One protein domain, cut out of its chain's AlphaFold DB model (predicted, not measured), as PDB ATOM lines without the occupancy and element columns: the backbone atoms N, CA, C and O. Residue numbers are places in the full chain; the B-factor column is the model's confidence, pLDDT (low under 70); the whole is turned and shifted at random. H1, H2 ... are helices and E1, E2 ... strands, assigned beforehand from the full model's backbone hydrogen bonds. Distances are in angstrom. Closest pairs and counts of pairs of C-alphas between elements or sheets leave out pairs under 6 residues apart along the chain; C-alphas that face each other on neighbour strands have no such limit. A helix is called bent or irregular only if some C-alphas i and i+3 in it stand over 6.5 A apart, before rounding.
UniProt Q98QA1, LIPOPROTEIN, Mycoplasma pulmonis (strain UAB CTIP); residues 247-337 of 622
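This is residues 247 to 337 of the 622 residues of the protein "LIPOPROTEIN" of Mycoplasma pulmonis (strain UAB CTIP) (UniProt Q98QA1). A strongly twisted sheet of four strands, E5, E2, E1 and E6, and a two-stranded hairpin, E3 and E4, wrap partway round like an open barrel, with irregular H1 over the sheet's face and across to E3. After H1 the chain runs past E3 and returns to the sheet's edge at E6. The printed part has 91 residues, with one named helix and six named strands that follow along the chain as E1 E2 E3 E4 E5 H1 E6; the sheet, in the order E5 E2 E1 E6, is mixed, the hairpin antiparallel, the class mostly strand. It is compact, with a radius of gyration of the C-alphas of 12.6 A, and spans 36 by 23 by 23 A.

Start at E1, residues 247 to 255, an inner strand. Antiparallel to it is E2, residues 258 to 265, its hairpin partner, with N 252 and O 260 2.8 A apart; parallel to it is edge strand E6, residues 332 to 336, with N 251 and O 334 2.8 A apart. Edge strand E5, residues 296 to 301, is antiparallel to E2, with N 301 and O 259 2.8 A apart. H1, residues 308 to 317, is on this sheet at a height of 9.8 A, over E1, slantwise at 53 degrees on the local plane; 3 of its 6 O i to N i+4 pairs are within hydrogen-bond range, and C-alphas 314 and 317 are 7.6 A apart, an irregular place. E5, H1 and E6 form a split strand-helix-strand unit, two strands running the same way with E2 and E1 between them, its crossover right-handed. Now find E3, residues 274 to 281, and E4, residues 284 to 291, an antiparallel hairpin with N 275 and O 290 2.8 A apart. The closest C-alphas of E3 and H1, Ile 281 and Phe 314, are 5.3 A apart; those of E4 and E5, Phe 290 and Ile 297, 6.9 A.

Find C-alpha 247 at (-4.295, -25.074, 119.190); from there E1 runs 25.4 A. E2 is 22.8 A long, E3 23.7 A, E4 23.4 A, E5 15.5 A and H1 16.6 A. E6 runs 13.2 A to C-alpha 336 at (-2.277, -8.686, 118.543).

The farthest C-alphas, Ser 256 and Glu 269, are 36.7 A apart. The printed part has no cut. The long link, residues 318 to 331, pairs its residues 319 to 320 with 277 to 278 of E3. Confidence is under 70 in 17 residues, among them 312 to 317 and 327 to 330.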
ATOM      1  N   ASP A 247      -5.754 -25.133 119.005       78.38
ATOM      2  CA  ASP A 247      -4.295 -25.074 119.190       78.38
ATOM      3  C   ASP A 247      -3.750 -23.674 119.476       78.38
ATOM      4  O   ASP A 247      -2.694 -23.555 120.096       78.38
ATOM      5  N   LYS A 248      -4.479 -22.626 119.093       86.69
ATOM      6  CA  LYS A 248      -4.122 -21.235 119.354       86.69
ATOM      7  C   LYS A 248      -5.343 -20.410 119.749       86.69
ATOM      8  O   LYS A 248      -6.406 -20.518 119.141       86.69
ATOM      9  N   LEU A 249      -5.152 -19.539 120.732       88.25
ATOM     10  CA  LEU A 249      -6.004 -18.390 120.993       88.25
ATOM     11  C   LEU A 249      -5.231 -17.112 120.664       88.25
ATOM     12  O   LEU A 249      -4.062 -16.970 121.019       88.25
ATOM     13  N   THR A 250      -5.911 -16.168 120.018       87.94
ATOM     14  CA  THR A 250      -5.391 -14.822 119.761       87.94
ATOM     15  C   THR A 250      -6.266 -13.797 120.477       87.94
ATOM     16  O   THR A 250      -7.469 -13.744 120.228       87.94
ATOM     17  N   LEU A 251      -5.677 -12.987 121.354       87.44
ATOM     18  CA  LEU A 251      -6.304 -11.797 121.929       87.44
ATOM     19  C   LEU A 251      -6.008 -10.607 121.013       87.44
ATOM     20  O   LEU A 251      -4.855 -10.202 120.898       87.44
ATOM     21  N   ILE A 252      -7.026 -10.036 120.378       83.88
ATOM     22  CA  ILE A 252      -6.897  -8.781 119.636       83.88
ATOM     23  C   ILE A 252      -7.392  -7.649 120.529       83.88
ATOM     24  O   ILE A 252      -8.565  -7.617 120.910       83.88
ATOM     25  N   ASN A 253      -6.505  -6.716 120.860       73.44
ATOM     26  CA  ASN A 253      -6.873  -5.508 121.593       73.44
ATOM     27  C   ASN A 253      -7.439  -4.500 120.592       73.44
ATOM     28  O   ASN A 253      -6.674  -3.955 119.800       73.44
ATOM     29  N   SER A 254      -8.762  -4.283 120.591       59.50
ATOM     30  CA  SER A 254      -9.375  -3.340 119.651       59.50
ATOM     31  C   SER A 254      -9.496  -1.933 120.213       59.50
ATOM     32  O   SER A 254      -9.200  -0.984 119.501       59.50
ATOM     33  N   ASN A 255      -9.876  -1.790 121.483       63.84
ATOM     34  CA  ASN A 255      -9.907  -0.522 122.212       63.84
ATOM     35  C   ASN A 255      -9.740  -0.770 123.721       63.84
ATOM     36  O   ASN A 255      -9.868  -1.899 124.182       63.84
ATOM     37  N   SER A 256      -9.520   0.282 124.514       63.09
ATOM     38  CA  SER A 256      -9.257   0.191 125.968       63.09
ATOM     39  C   SER A 256     -10.289  -0.594 126.793       63.09
ATOM     40  O   SER A 256      -9.950  -1.095 127.860       63.09
ATOM     41  N   ASN A 257     -11.529  -0.712 126.308       72.00
ATOM     42  CA  ASN A 257     -12.622  -1.430 126.969       72.00
ATOM     43  C   ASN A 257     -13.147  -2.636 126.159       72.00
ATOM     44  O   ASN A 257     -14.101  -3.287 126.595       72.00
ATOM     45  N   LYS A 258     -12.608  -2.897 124.957       76.56
ATOM     46  CA  LYS A 258     -13.133  -3.894 124.009       76.56
ATOM     47  C   LYS A 258     -12.010  -4.701 123.371       76.56
ATOM     48  O   LYS A 258     -11.043  -4.161 122.842       76.56
ATOM     49  N   HIS A 259     -12.181  -6.015 123.394       82.06
ATOM     50  CA  HIS A 259     -11.210  -6.971 122.883       82.06
ATOM     51  C   HIS A 259     -11.931  -8.040 122.063       82.06
ATOM     52  O   HIS A 259     -13.114  -8.305 122.286       82.06
ATOM     53  N   VAL A 260     -11.224  -8.689 121.143       86.44
ATOM     54  CA  VAL A 260     -11.739  -9.839 120.392       86.44
ATOM     55  C   VAL A 260     -10.863 -11.047 120.687       86.44
ATOM     56  O   VAL A 260      -9.666 -11.038 120.415       86.44
ATOM     57  N   LEU A 261     -11.461 -12.099 121.242       88.25
ATOM     58  CA  LEU A 261     -10.829 -13.408 121.344       88.25
ATOM     59  C   LEU A 261     -11.090 -14.182 120.056       88.25
ATOM     60  O   LEU A 261     -12.236 -14.288 119.615       88.25
ATOM     61  N   VAL A 262     -10.031 -14.742 119.477       90.38
ATOM     62  CA  VAL A 262     -10.103 -15.602 118.294       90.38
ATOM     63  C   VAL A 262      -9.575 -16.986 118.643       90.38
ATOM     64  O   VAL A 262      -8.399 -17.139 118.972       90.38
ATOM     65  N   PHE A 263     -10.447 -17.989 118.578       88.94
ATOM     66  CA  PHE A 263     -10.118 -19.387 118.862       88.94
ATOM     67  C   PHE A 263      -9.856 -20.127 117.547       88.94
ATOM     68  O   PHE A 263     -10.759 -20.234 116.717       88.94
ATOM     69  N   ASN A 264      -8.647 -20.654 117.358       88.00
ATOM     70  CA  ASN A 264      -8.263 -21.370 116.142       88.00
ATOM     71  C   ASN A 264      -8.575 -22.863 116.288       88.00
ATOM     72  O   ASN A 264      -7.957 -23.555 117.096       88.00
ATOM     73  N   ILE A 265      -9.530 -23.363 115.502       84.75
ATOM     74  CA  ILE A 265      -9.917 -24.777 115.461       84.75
ATOM     75  C   ILE A 265      -8.842 -25.559 114.704       84.75
ATOM     76  O   ILE A 265      -8.660 -25.394 113.496       84.75
ATOM     77  N   LYS A 266      -8.140 -26.457 115.393       78.69
ATOM     78  CA  LYS A 266      -7.165 -27.356 114.772       78.69
ATOM     79  C   LYS A 266      -7.856 -28.539 114.111       78.69
ATOM     80  O   LYS A 266      -7.708 -28.703 112.900       78.69
ATOM     81  N   ASN A 267      -8.611 -29.320 114.889       75.38
ATOM     82  CA  ASN A 267      -9.351 -30.482 114.404       75.38
ATOM     83  C   ASN A 267     -10.862 -30.210 114.397       75.38
ATOM     84  O   ASN A 267     -11.479 -30.127 115.458       75.38
ATOM     85  N   SER A 268     -11.457 -30.096 113.209       73.94
ATOM     86  CA  SER A 268     -12.909 -29.970 113.037       73.94
ATOM     87  C   SER A 268     -13.635 -31.315 112.911       73.94
ATOM     88  O   SER A 268     -14.858 -31.342 112.977       73.94
ATOM     89  N   GLU A 269     -12.922 -32.440 112.797       69.56
ATOM     90  CA  GLU A 269     -13.523 -33.778 112.644       69.56
ATOM     91  C   GLU A 269     -14.060 -34.346 113.975       69.56
ATOM     92  O   GLU A 269     -14.844 -35.291 113.989       69.56
ATOM     93  N   GLU A 270     -13.684 -33.729 115.102       70.44
ATOM     94  CA  GLU A 270     -14.226 -34.000 116.444       70.44
ATOM     95  C   GLU A 270     -15.471 -33.138 116.773       70.44
ATOM     96  O   GLU A 270     -16.095 -33.315 117.823       70.44
ATOM     97  N   LEU A 271     -15.853 -32.211 115.884       75.81
ATOM     98  CA  LEU A 271     -17.002 -31.314 116.045       75.81
ATOM     99  C   LEU A 271     -18.284 -31.891 115.426       75.81
ATOM    100  O   LEU A 271     -18.252 -32.656 114.465       75.81
ATOM    101  N   LYS A 272     -19.442 -31.465 115.942       74.44
ATOM    102  CA  LYS A 272     -20.735 -31.640 115.255       74.44
ATOM    103  C   LYS A 272     -20.949 -30.525 114.237       74.44
ATOM    104  O   LYS A 272     -20.272 -29.506 114.318       74.44
ATOM    105  N   ASP A 273     -21.936 -30.668 113.353       72.56
ATOM    106  CA  ASP A 273     -22.291 -29.629 112.373       72.56
ATOM    107  C   ASP A 273     -22.486 -28.260 113.040       72.56
ATOM    108  O   ASP A 273     -21.835 -27.297 112.648       72.56
ATOM    109  N   LYS A 274     -23.277 -28.203 114.123       82.75
ATOM    110  CA  LYS A 274     -23.433 -27.034 115.003       82.75
ATOM    111  C   LYS A 274     -22.945 -27.345 116.422       82.75
ATOM    112  O   LYS A 274     -23.251 -28.407 116.969       82.75
ATOM    113  N   ASN A 275     -22.222 -26.405 117.027       87.25
ATOM    114  CA  ASN A 275     -21.675 -26.488 118.380       87.25
ATOM    115  C   ASN A 275     -21.896 -25.184 119.154       87.25
ATOM    116  O   ASN A 275     -22.161 -24.132 118.576       87.25
ATOM    117  N   LYS A 276     -21.709 -25.249 120.472       90.19
ATOM    118  CA  LYS A 276     -21.685 -24.105 121.384       90.19
ATOM    119  C   LYS A 276     -20.364 -24.084 122.149       90.19
ATOM    120  O   LYS A 276     -20.007 -25.081 122.772       90.19
ATOM    121  N   LEU A 277     -19.642 -22.971 122.104       88.88
ATOM    122  CA  LEU A 277     -18.477 -22.708 122.946       88.88
ATOM    123  C   LEU A 277     -18.936 -21.969 124.202       88.88
ATOM    124  O   LEU A 277     -19.678 -20.995 124.074       88.88
ATOM    125  N   THR A 278     -18.487 -22.390 125.385       86.50
ATOM    126  CA  THR A 278     -18.760 -21.691 126.652       86.50
ATOM    127  C   THR A 278     -17.495 -21.552 127.501       86.50
ATOM    128  O   THR A 278     -16.664 -22.458 127.575       86.50
ATOM    129  N   PHE A 279     -17.308 -20.376 128.107       83.19
ATOM    130  CA  PHE A 279     -16.190 -20.061 129.007       83.19
ATOM    131  C   PHE A 279     -16.539 -18.877 129.925       83.19
ATOM    132  O   PHE A 279     -17.635 -18.322 129.859       83.19
ATOM    133  N   SER A 280     -15.615 -18.490 130.808       79.75
ATOM    134  CA  SER A 280     -15.792 -17.364 131.729       79.75
ATOM    135  C   SER A 280     -14.504 -16.552 131.867       79.75
ATOM    136  O   SER A 280     -13.414 -17.117 131.786       79.75
ATOM    137  N   ILE A 281     -14.652 -15.238 132.053       77.12
ATOM    138  CA  ILE A 281     -13.593 -14.244 132.295       77.12
ATOM    139  C   ILE A 281     -14.164 -13.210 133.269       77.12
ATOM    140  O   ILE A 281     -15.315 -12.812 133.108       77.12
ATOM    141  N   ASP A 282     -13.406 -12.798 134.290       74.44
ATOM    142  CA  ASP A 282     -13.832 -11.804 135.295       74.44
ATOM    143  C   ASP A 282     -15.216 -12.104 135.925       74.44
ATOM    144  O   ASP A 282     -16.017 -11.213 136.199       74.44
ATOM    145  N   ASN A 283     -15.526 -13.395 136.117       72.44
ATOM    146  CA  ASN A 283     -16.832 -13.946 136.527       72.44
ATOM    147  C   ASN A 283     -18.022 -13.683 135.578       72.44
ATOM    148  O   ASN A 283     -19.120 -14.179 135.839       72.44
ATOM    149  N   LYS A 284     -17.828 -12.993 134.449       79.44
ATOM    150  CA  LYS A 284     -18.783 -12.984 133.332       79.44
ATOM    151  C   LYS A 284     -18.717 -14.332 132.608       79.44
ATOM    152  O   LYS A 284     -17.644 -14.931 132.505       79.44
ATOM    153  N   ASN A 285     -19.847 -14.815 132.100       83.38
ATOM    154  CA  ASN A 285     -19.901 -15.992 131.228       83.38
ATOM    155  C   ASN A 285     -20.023 -15.537 129.771       83.38
ATOM    156  O   ASN A 285     -20.730 -14.574 129.485       83.38
ATOM    157  N   TYR A 286     -19.359 -16.255 128.871       86.06
ATOM    158  CA  TYR A 286     -19.379 -16.013 127.434       86.06
ATOM    159  C   TYR A 286     -19.816 -17.280 126.716       86.06
ATOM    160  O   TYR A 286     -19.334 -18.375 127.022       86.06
ATOM    161  N   GLU A 287     -20.711 -17.122 125.746       89.00
ATOM    162  CA  GLU A 287     -21.184 -18.203 124.896       89.00
ATOM    163  C   GLU A 287     -21.233 -17.783 123.426       89.00
ATOM    164  O   GLU A 287     -21.538 -16.636 123.101       89.00
ATOM    165  N   LYS A 288     -20.902 -18.715 122.530       90.31
ATOM    166  CA  LYS A 288     -20.948 -18.516 121.077       90.31
ATOM    167  C   LYS A 288     -21.312 -19.825 120.400       90.31
ATOM    168  O   LYS A 288     -20.608 -20.821 120.555       90.31
ATOM    169  N   GLU A 289     -22.387 -19.822 119.625       91.00
ATOM    170  CA  GLU A 289     -22.648 -20.909 118.685       91.00
ATOM    171  C   GLU A 289     -21.709 -20.799 117.479       91.00
ATOM    172  O   GLU A 289     -21.464 -19.697 116.984       91.00
ATOM    173  N   PHE A 290     -21.169 -21.929 117.029       87.38
ATOM    174  CA  PHE A 290     -20.233 -22.024 115.910       87.38
ATOM    175  C   PHE A 290     -20.389 -23.362 115.176       87.38
ATOM    176  O   PHE A 290     -20.798 -24.364 115.771       87.38
ATOM    177  N   TYR A 291     -20.053 -23.398 113.893       85.56
ATOM    178  CA  TYR A 291     -20.209 -24.579 113.044       85.56
ATOM    179  C   TYR A 291     -18.899 -25.367 112.868       85.56
ATOM    180  O   TYR A 291     -17.805 -24.835 113.059       85.56
ATOM    181  N   SER A 292     -18.986 -26.638 112.452       81.62
ATOM    182  CA  SER A 292     -17.809 -27.452 112.075       81.62
ATOM    183  C   SER A 292     -17.017 -26.881 110.889       81.62
ATOM    184  O   SER A 292     -15.875 -27.283 110.661       81.62
ATOM    185  N   TRP A 293     -17.611 -25.936 110.150       80.50
ATOM    186  CA  TRP A 293     -17.008 -25.233 109.021       80.50
ATOM    187  C   TRP A 293     -16.416 -23.852 109.352       80.50
ATOM    188  O   TRP A 293     -16.060 -23.114 108.437       80.50
ATOM    189  N   GLU A 294     -16.278 -23.476 110.625       85.81
ATOM    190  CA  GLU A 294     -15.504 -22.289 111.019       85.81
ATOM    191  C   GLU A 294     -14.058 -22.683 111.378       85.81
ATOM    192  O   GLU A 294     -13.823 -23.720 112.000       85.81
ATOM    193  N   LYS A 295     -13.061 -21.859 111.006       84.50
ATOM    194  CA  LYS A 295     -11.658 -22.044 111.446       84.50
ATOM    195  C   LYS A 295     -11.304 -21.223 112.672       84.50
ATOM    196  O   LYS A 295     -10.469 -21.631 113.476       84.50
ATOM    197  N   ASN A 296     -11.904 -20.044 112.768       88.44
ATOM    198  CA  ASN A 296     -11.585 -19.013 113.733       88.44
ATOM    199  C   ASN A 296     -12.904 -18.554 114.366       88.44
ATOM    200  O   ASN A 296     -13.712 -17.914 113.700       88.44
ATOM    201  N   ILE A 297     -13.140 -18.890 115.637       89.25
ATOM    202  CA  ILE A 297     -14.329 -18.417 116.359       89.25
ATOM    203  C   ILE A 297     -14.004 -17.039 116.937       89.25
ATOM    204  O   ILE A 297     -13.146 -16.938 117.813       89.25
ATOM    205  N   PHE A 298     -14.682 -15.992 116.461       87.56
ATOM    206  CA  PHE A 298     -14.510 -14.613 116.931       87.56
ATOM    207  C   PHE A 298     -15.536 -14.277 118.018       87.56
ATOM    208  O   PHE A 298     -16.739 -14.462 117.814       87.56
ATOM    209  N   ILE A 299     -15.069 -13.774 119.164       87.25
ATOM    210  CA  ILE A 299     -15.911 -13.426 120.317       87.25
ATOM    211  C   ILE A 299     -15.442 -12.095 120.907       87.25
ATOM    212  O   ILE A 299     -14.310 -11.982 121.376       87.25
ATOM    213  N   GLN A 300     -16.318 -11.087 120.897       86.19
ATOM    214  CA  GLN A 300     -16.060  -9.798 121.539       86.19
ATOM    215  C   GLN A 300     -16.204  -9.923 123.061       86.19
ATOM    216  O   GLN A 300     -17.181 -10.479 123.562       86.19
ATOM    217  N   VAL A 301     -15.235  -9.379 123.794       84.81
ATOM    218  CA  VAL A 301     -15.180  -9.370 125.257       84.81
ATOM    219  C   VAL A 301     -15.042  -7.930 125.737       84.81
ATOM    220  O   VAL A 301     -14.120  -7.211 125.352       84.81
ATOM    221  N   GLU A 302     -15.971  -7.513 126.595       82.56
ATOM    222  CA  GLU A 302     -15.981  -6.187 127.213       82.56
ATOM    223  C   GLU A 302     -15.486  -6.286 128.660       82.56
ATOM    224  O   GLU A 302     -16.253  -6.570 129.590       82.56
ATOM    225  N   SER A 303     -14.180  -6.095 128.840       76.94
ATOM    226  CA  SER A 303     -13.519  -5.958 130.138       76.94
ATOM    227  C   SER A 303     -12.285  -5.061 129.977       76.94
ATOM    228  O   SER A 303     -11.406  -5.419 129.199       76.94
ATOM    229  N   PRO A 304     -12.188  -3.916 130.683       70.19
ATOM    230  CA  PRO A 304     -11.050  -2.996 130.573       70.19
ATOM    231  C   PRO A 304      -9.778  -3.524 131.253       70.19
ATOM    232  O   PRO A 304      -8.697  -2.968 131.090       70.19
ATOM    233  N   SER A 305      -9.899  -4.596 132.041       71.81
ATOM    234  CA  SER A 305      -8.791  -5.315 132.673       71.81
ATOM    235  C   SER A 305      -8.303  -6.507 131.843       71.81
ATOM    236  O   SER A 305      -7.516  -7.314 132.342       71.81
ATOM    237  N   LEU A 306      -8.759  -6.674 130.594       77.62
ATOM    238  CA  LEU A 306      -8.384  -7.839 129.801       77.62
ATOM    239  C   LEU A 306      -6.976  -7.708 129.210       77.62
ATOM    240  O   LEU A 306      -6.708  -6.902 128.323       77.62
ATOM    241  N   ASN A 307      -6.086  -8.584 129.663       76.94
ATOM    242  CA  ASN A 307      -4.767  -8.786 129.082       76.94
ATOM    243  C   ASN A 307      -4.535 -10.285 128.809       76.94
ATOM    244  O   ASN A 307      -5.347 -11.145 129.167       76.94
ATOM    245  N   LEU A 308      -3.416 -10.611 128.161       76.31
ATOM    246  CA  LEU A 308      -3.102 -11.984 127.757       76.31
ATOM    247  C   LEU A 308      -2.858 -12.930 128.950       76.31
ATOM    248  O   LEU A 308      -2.996 -14.143 128.811       76.31
ATOM    249  N   GLU A 309      -2.496 -12.397 130.116       73.44
ATOM    250  CA  GLU A 309      -2.208 -13.160 131.337       73.44
ATOM    251  C   GLU A 309      -3.512 -13.569 132.032       73.44
ATOM    252  O   GLU A 309      -3.753 -14.759 132.236       73.44
ATOM    253  N   ASN A 310      -4.427 -12.618 132.223       71.44
ATOM    254  CA  ASN A 310      -5.787 -12.857 132.700       71.44
ATOM    255  C   ASN A 310      -6.524 -13.867 131.799       71.44
ATOM    256  O   ASN A 310      -7.154 -14.805 132.292       71.44
ATOM    257  N   VAL A 311      -6.386 -13.760 130.470       72.81
ATOM    258  CA  VAL A 311      -6.956 -14.740 129.522       72.81
ATOM    259  C   VAL A 311      -6.385 -16.154 129.736       72.81
ATOM    260  O   VAL A 311      -7.148 -17.123 129.725       72.81
ATOM    261  N   LYS A 312      -5.076 -16.298 129.997       69.88
ATOM    262  CA  LYS A 312      -4.461 -17.597 130.337       69.88
ATOM    263  C   LYS A 312      -5.018 -18.159 131.649       69.88
ATOM    264  O   LYS A 312      -5.283 -19.362 131.731       69.88
ATOM    265  N   GLU A 313      -5.240 -17.329 132.669       63.53
ATOM    266  CA  GLU A 313      -5.745 -17.772 133.978       63.53
ATOM    267  C   GLU A 313      -7.240 -18.133 133.977       63.53
ATOM    268  O   GLU A 313      -7.610 -19.224 134.433       63.53
ATOM    269  N   PHE A 314      -8.118 -17.308 133.403       58.97
ATOM    270  CA  PHE A 314      -9.569 -17.497 133.547       58.97
ATOM    271  C   PHE A 314     -10.154 -18.700 132.786       58.97
ATOM    272  O   PHE A 314     -11.198 -19.225 133.176       58.97
ATOM    273  N   PHE A 315      -9.441 -19.248 131.796       63.94
ATOM    274  CA  PHE A 315      -9.867 -20.364 130.929       63.94
ATOM    275  C   PHE A 315     -10.121 -21.735 131.616       63.94
ATOM    276  O   PHE A 315     -10.206 -22.769 130.958       63.94
ATOM    277  N   SER A 316     -10.235 -21.793 132.946       57.09
ATOM    278  CA  SER A 316     -10.428 -23.028 133.733       57.09
ATOM    279  C   SER A 316     -11.733 -23.789 133.429       57.09
ATOM    280  O   SER A 316     -11.836 -24.982 133.738       57.09
ATOM    281  N   LYS A 317     -12.703 -23.108 132.799       67.06
ATOM    282  CA  LYS A 317     -14.040 -23.601 132.431       67.06
ATOM    283  C   LYS A 317     -14.311 -23.568 130.914       67.06
ATOM    284  O   LYS A 317     -15.459 -23.403 130.527       67.06
ATOM    285  N   LEU A 318     -13.290 -23.680 130.054       78.50
ATOM    286  CA  LEU A 318     -13.522 -23.781 128.605       78.50
ATOM    287  C   LEU A 318     -14.191 -25.124 128.257       78.50
ATOM    288  O   LEU A 318     -13.593 -26.188 128.460       78.50
ATOM    289  N   LEU A 319     -15.416 -25.060 127.732       80.25
ATOM    290  CA  LEU A 319     -16.234 -26.205 127.333       80.25
ATOM    291  C   LEU A 319     -16.725 -26.067 125.883       80.25
ATOM    292  O   LEU A 319     -17.062 -24.975 125.428       80.25
ATOM    293  N   ILE A 320     -16.857 -27.198 125.187       82.12
ATOM    294  CA  ILE A 320     -17.690 -27.316 123.979       82.12
ATOM    295  C   ILE A 320     -18.948 -28.130 124.305       82.12
ATOM    296  O   ILE A 320     -18.885 -29.159 124.986       82.12
ATOM    297  N   ASN A 321     -20.096 -27.668 123.798       83.12
ATOM    298  CA  ASN A 321     -21.427 -28.264 123.955       83.12
ATOM    299  C   ASN A 321     -21.799 -28.549 125.423       83.12
ATOM    300  O   ASN A 321     -22.467 -29.546 125.711       83.12
ATOM    301  N   ASP A 322     -21.294 -27.708 126.336       76.88
ATOM    302  CA  ASP A 322     -21.398 -27.806 127.799       76.88
ATOM    303  C   ASP A 322     -20.990 -29.185 128.378       76.88
ATOM    304  O   ASP A 322     -21.393 -29.571 129.474       76.88
ATOM    305  N   LYS A 323     -20.176 -29.949 127.627       69.06
ATOM    306  CA  LYS A 323     -19.835 -31.363 127.902       69.06
ATOM    307  C   LYS A 323     -18.354 -31.693 127.762       69.06
ATOM    308  O   LYS A 323     -17.876 -32.608 128.427       69.06
ATOM    309  N   TYR A 324     -17.628 -30.987 126.902       69.69
ATOM    310  CA  TYR A 324     -16.257 -31.335 126.535       69.69
ATOM    311  C   TYR A 324     -15.273 -30.310 127.088       69.69
ATOM    312  O   TYR A 324     -15.130 -29.224 126.529       69.69
ATOM    313  N   LYS A 325     -14.605 -30.654 128.195       71.06
ATOM    314  CA  LYS A 325     -13.566 -29.813 128.802       71.06
ATOM    315  C   LYS A 325     -12.255 -29.932 128.029       71.06
ATOM    316  O   LYS A 325     -11.795 -31.040 127.763       71.06
ATOM    317  N   ILE A 326     -11.648 -28.789 127.729       71.44
ATOM    318  CA  ILE A 326     -10.415 -28.679 126.939       71.44
ATOM    319  C   ILE A 326      -9.214 -28.453 127.873       71.44
ATOM    320  O   ILE A 326      -9.317 -27.690 128.838       71.44
ATOM    321  N   SER A 327      -8.071 -29.106 127.613       67.31
ATOM    322  CA  SER A 327      -6.824 -28.828 128.352       67.31
ATOM    323  C   SER A 327      -6.196 -27.506 127.893       67.31
ATOM    324  O   SER A 327      -5.987 -27.281 126.701       67.31
ATOM    325  N   LYS A 328      -5.847 -26.651 128.864       68.38
ATOM    326  CA  LYS A 328      -5.123 -25.390 128.643       68.38
ATOM    327  C   LYS A 328      -3.671 -25.579 128.219       68.38
ATOM    328  O   LYS A 328      -3.152 -24.731 127.505       68.38
ATOM    329  N   GLU A 329      -3.024 -26.656 128.672       66.94
ATOM    330  CA  GLU A 329      -1.561 -26.915 128.639       66.94
ATOM    331  C   GLU A 329      -0.983 -27.000 127.215       66.94
ATOM    332  O   GLU A 329       0.183 -27.306 126.988       66.94
ATOM    333  N   ASN A 330      -1.860 -26.813 126.239       68.19
ATOM    334  CA  ASN A 330      -1.754 -27.268 124.881       68.19
ATOM    335  C   ASN A 330      -2.183 -26.200 123.866       68.19
ATOM    336  O   ASN A 330      -1.993 -26.444 122.673       68.19
ATOM    337  N   ILE A 331      -2.724 -25.067 124.329       78.44
ATOM    338  CA  ILE A 331      -3.150 -23.918 123.526       78.44
ATOM    339  C   ILE A 331      -2.046 -22.855 123.581       78.44
ATOM    340  O   ILE A 331      -1.630 -22.449 124.665       78.44
ATOM    341  N   THR A 332      -1.587 -22.380 122.426       84.69
ATOM    342  CA  THR A 332      -0.706 -21.209 122.319       84.69
ATOM    343  C   THR A 332      -1.528 -19.931 122.506       84.69
ATOM    344  O   THR A 332      -2.618 -19.814 121.949       84.69
ATOM    345  N   PHE A 333      -1.021 -18.968 123.274       83.06
ATOM    346  CA  PHE A 333      -1.712 -17.710 123.578       83.06
ATOM    347  C   PHE A 333      -0.910 -16.528 123.035       83.06
ATOM    348  O   PHE A 333       0.117 -16.180 123.618       83.06
ATOM    349  N   ASP A 334      -1.427 -15.889 121.986       85.25
ATOM    350  CA  ASP A 334      -0.816 -14.721 121.344       85.25
ATOM    351  C   ASP A 334      -1.674 -13.465 121.563       85.25
ATOM    352  O   ASP A 334      -2.900 -13.549 121.654       85.25
ATOM    353  N   SER A 335      -1.047 -12.288 121.579       82.06
ATOM    354  CA  SER A 335      -1.737 -10.991 121.552       82.06
ATOM    355  C   SER A 335      -1.400 -10.214 120.282       82.06
ATOM    356  O   SER A 335      -0.226 -10.077 119.943       82.06
ATOM    357  N   LEU A 336      -2.416  -9.655 119.626       75.81
ATOM    358  CA  LEU A 336      -2.277  -8.686 118.543       75.81
ATOM    359  C   LEU A 336      -2.642  -7.289 119.049       75.81
ATOM    360  O   LEU A 336      -3.716  -7.071 119.614       75.81
ATOM    361  N   SER A 337      -1.732  -6.349 118.813       64.94
ATOM    362  CA  SER A 337      -1.877  -4.925 119.105       64.94
ATOM    363  C   SER A 337      -1.533  -4.127 117.849       64.94
ATOM    364  O   SER A 337      -0.481  -3.489 117.772       64.94
TER     365      SER A 337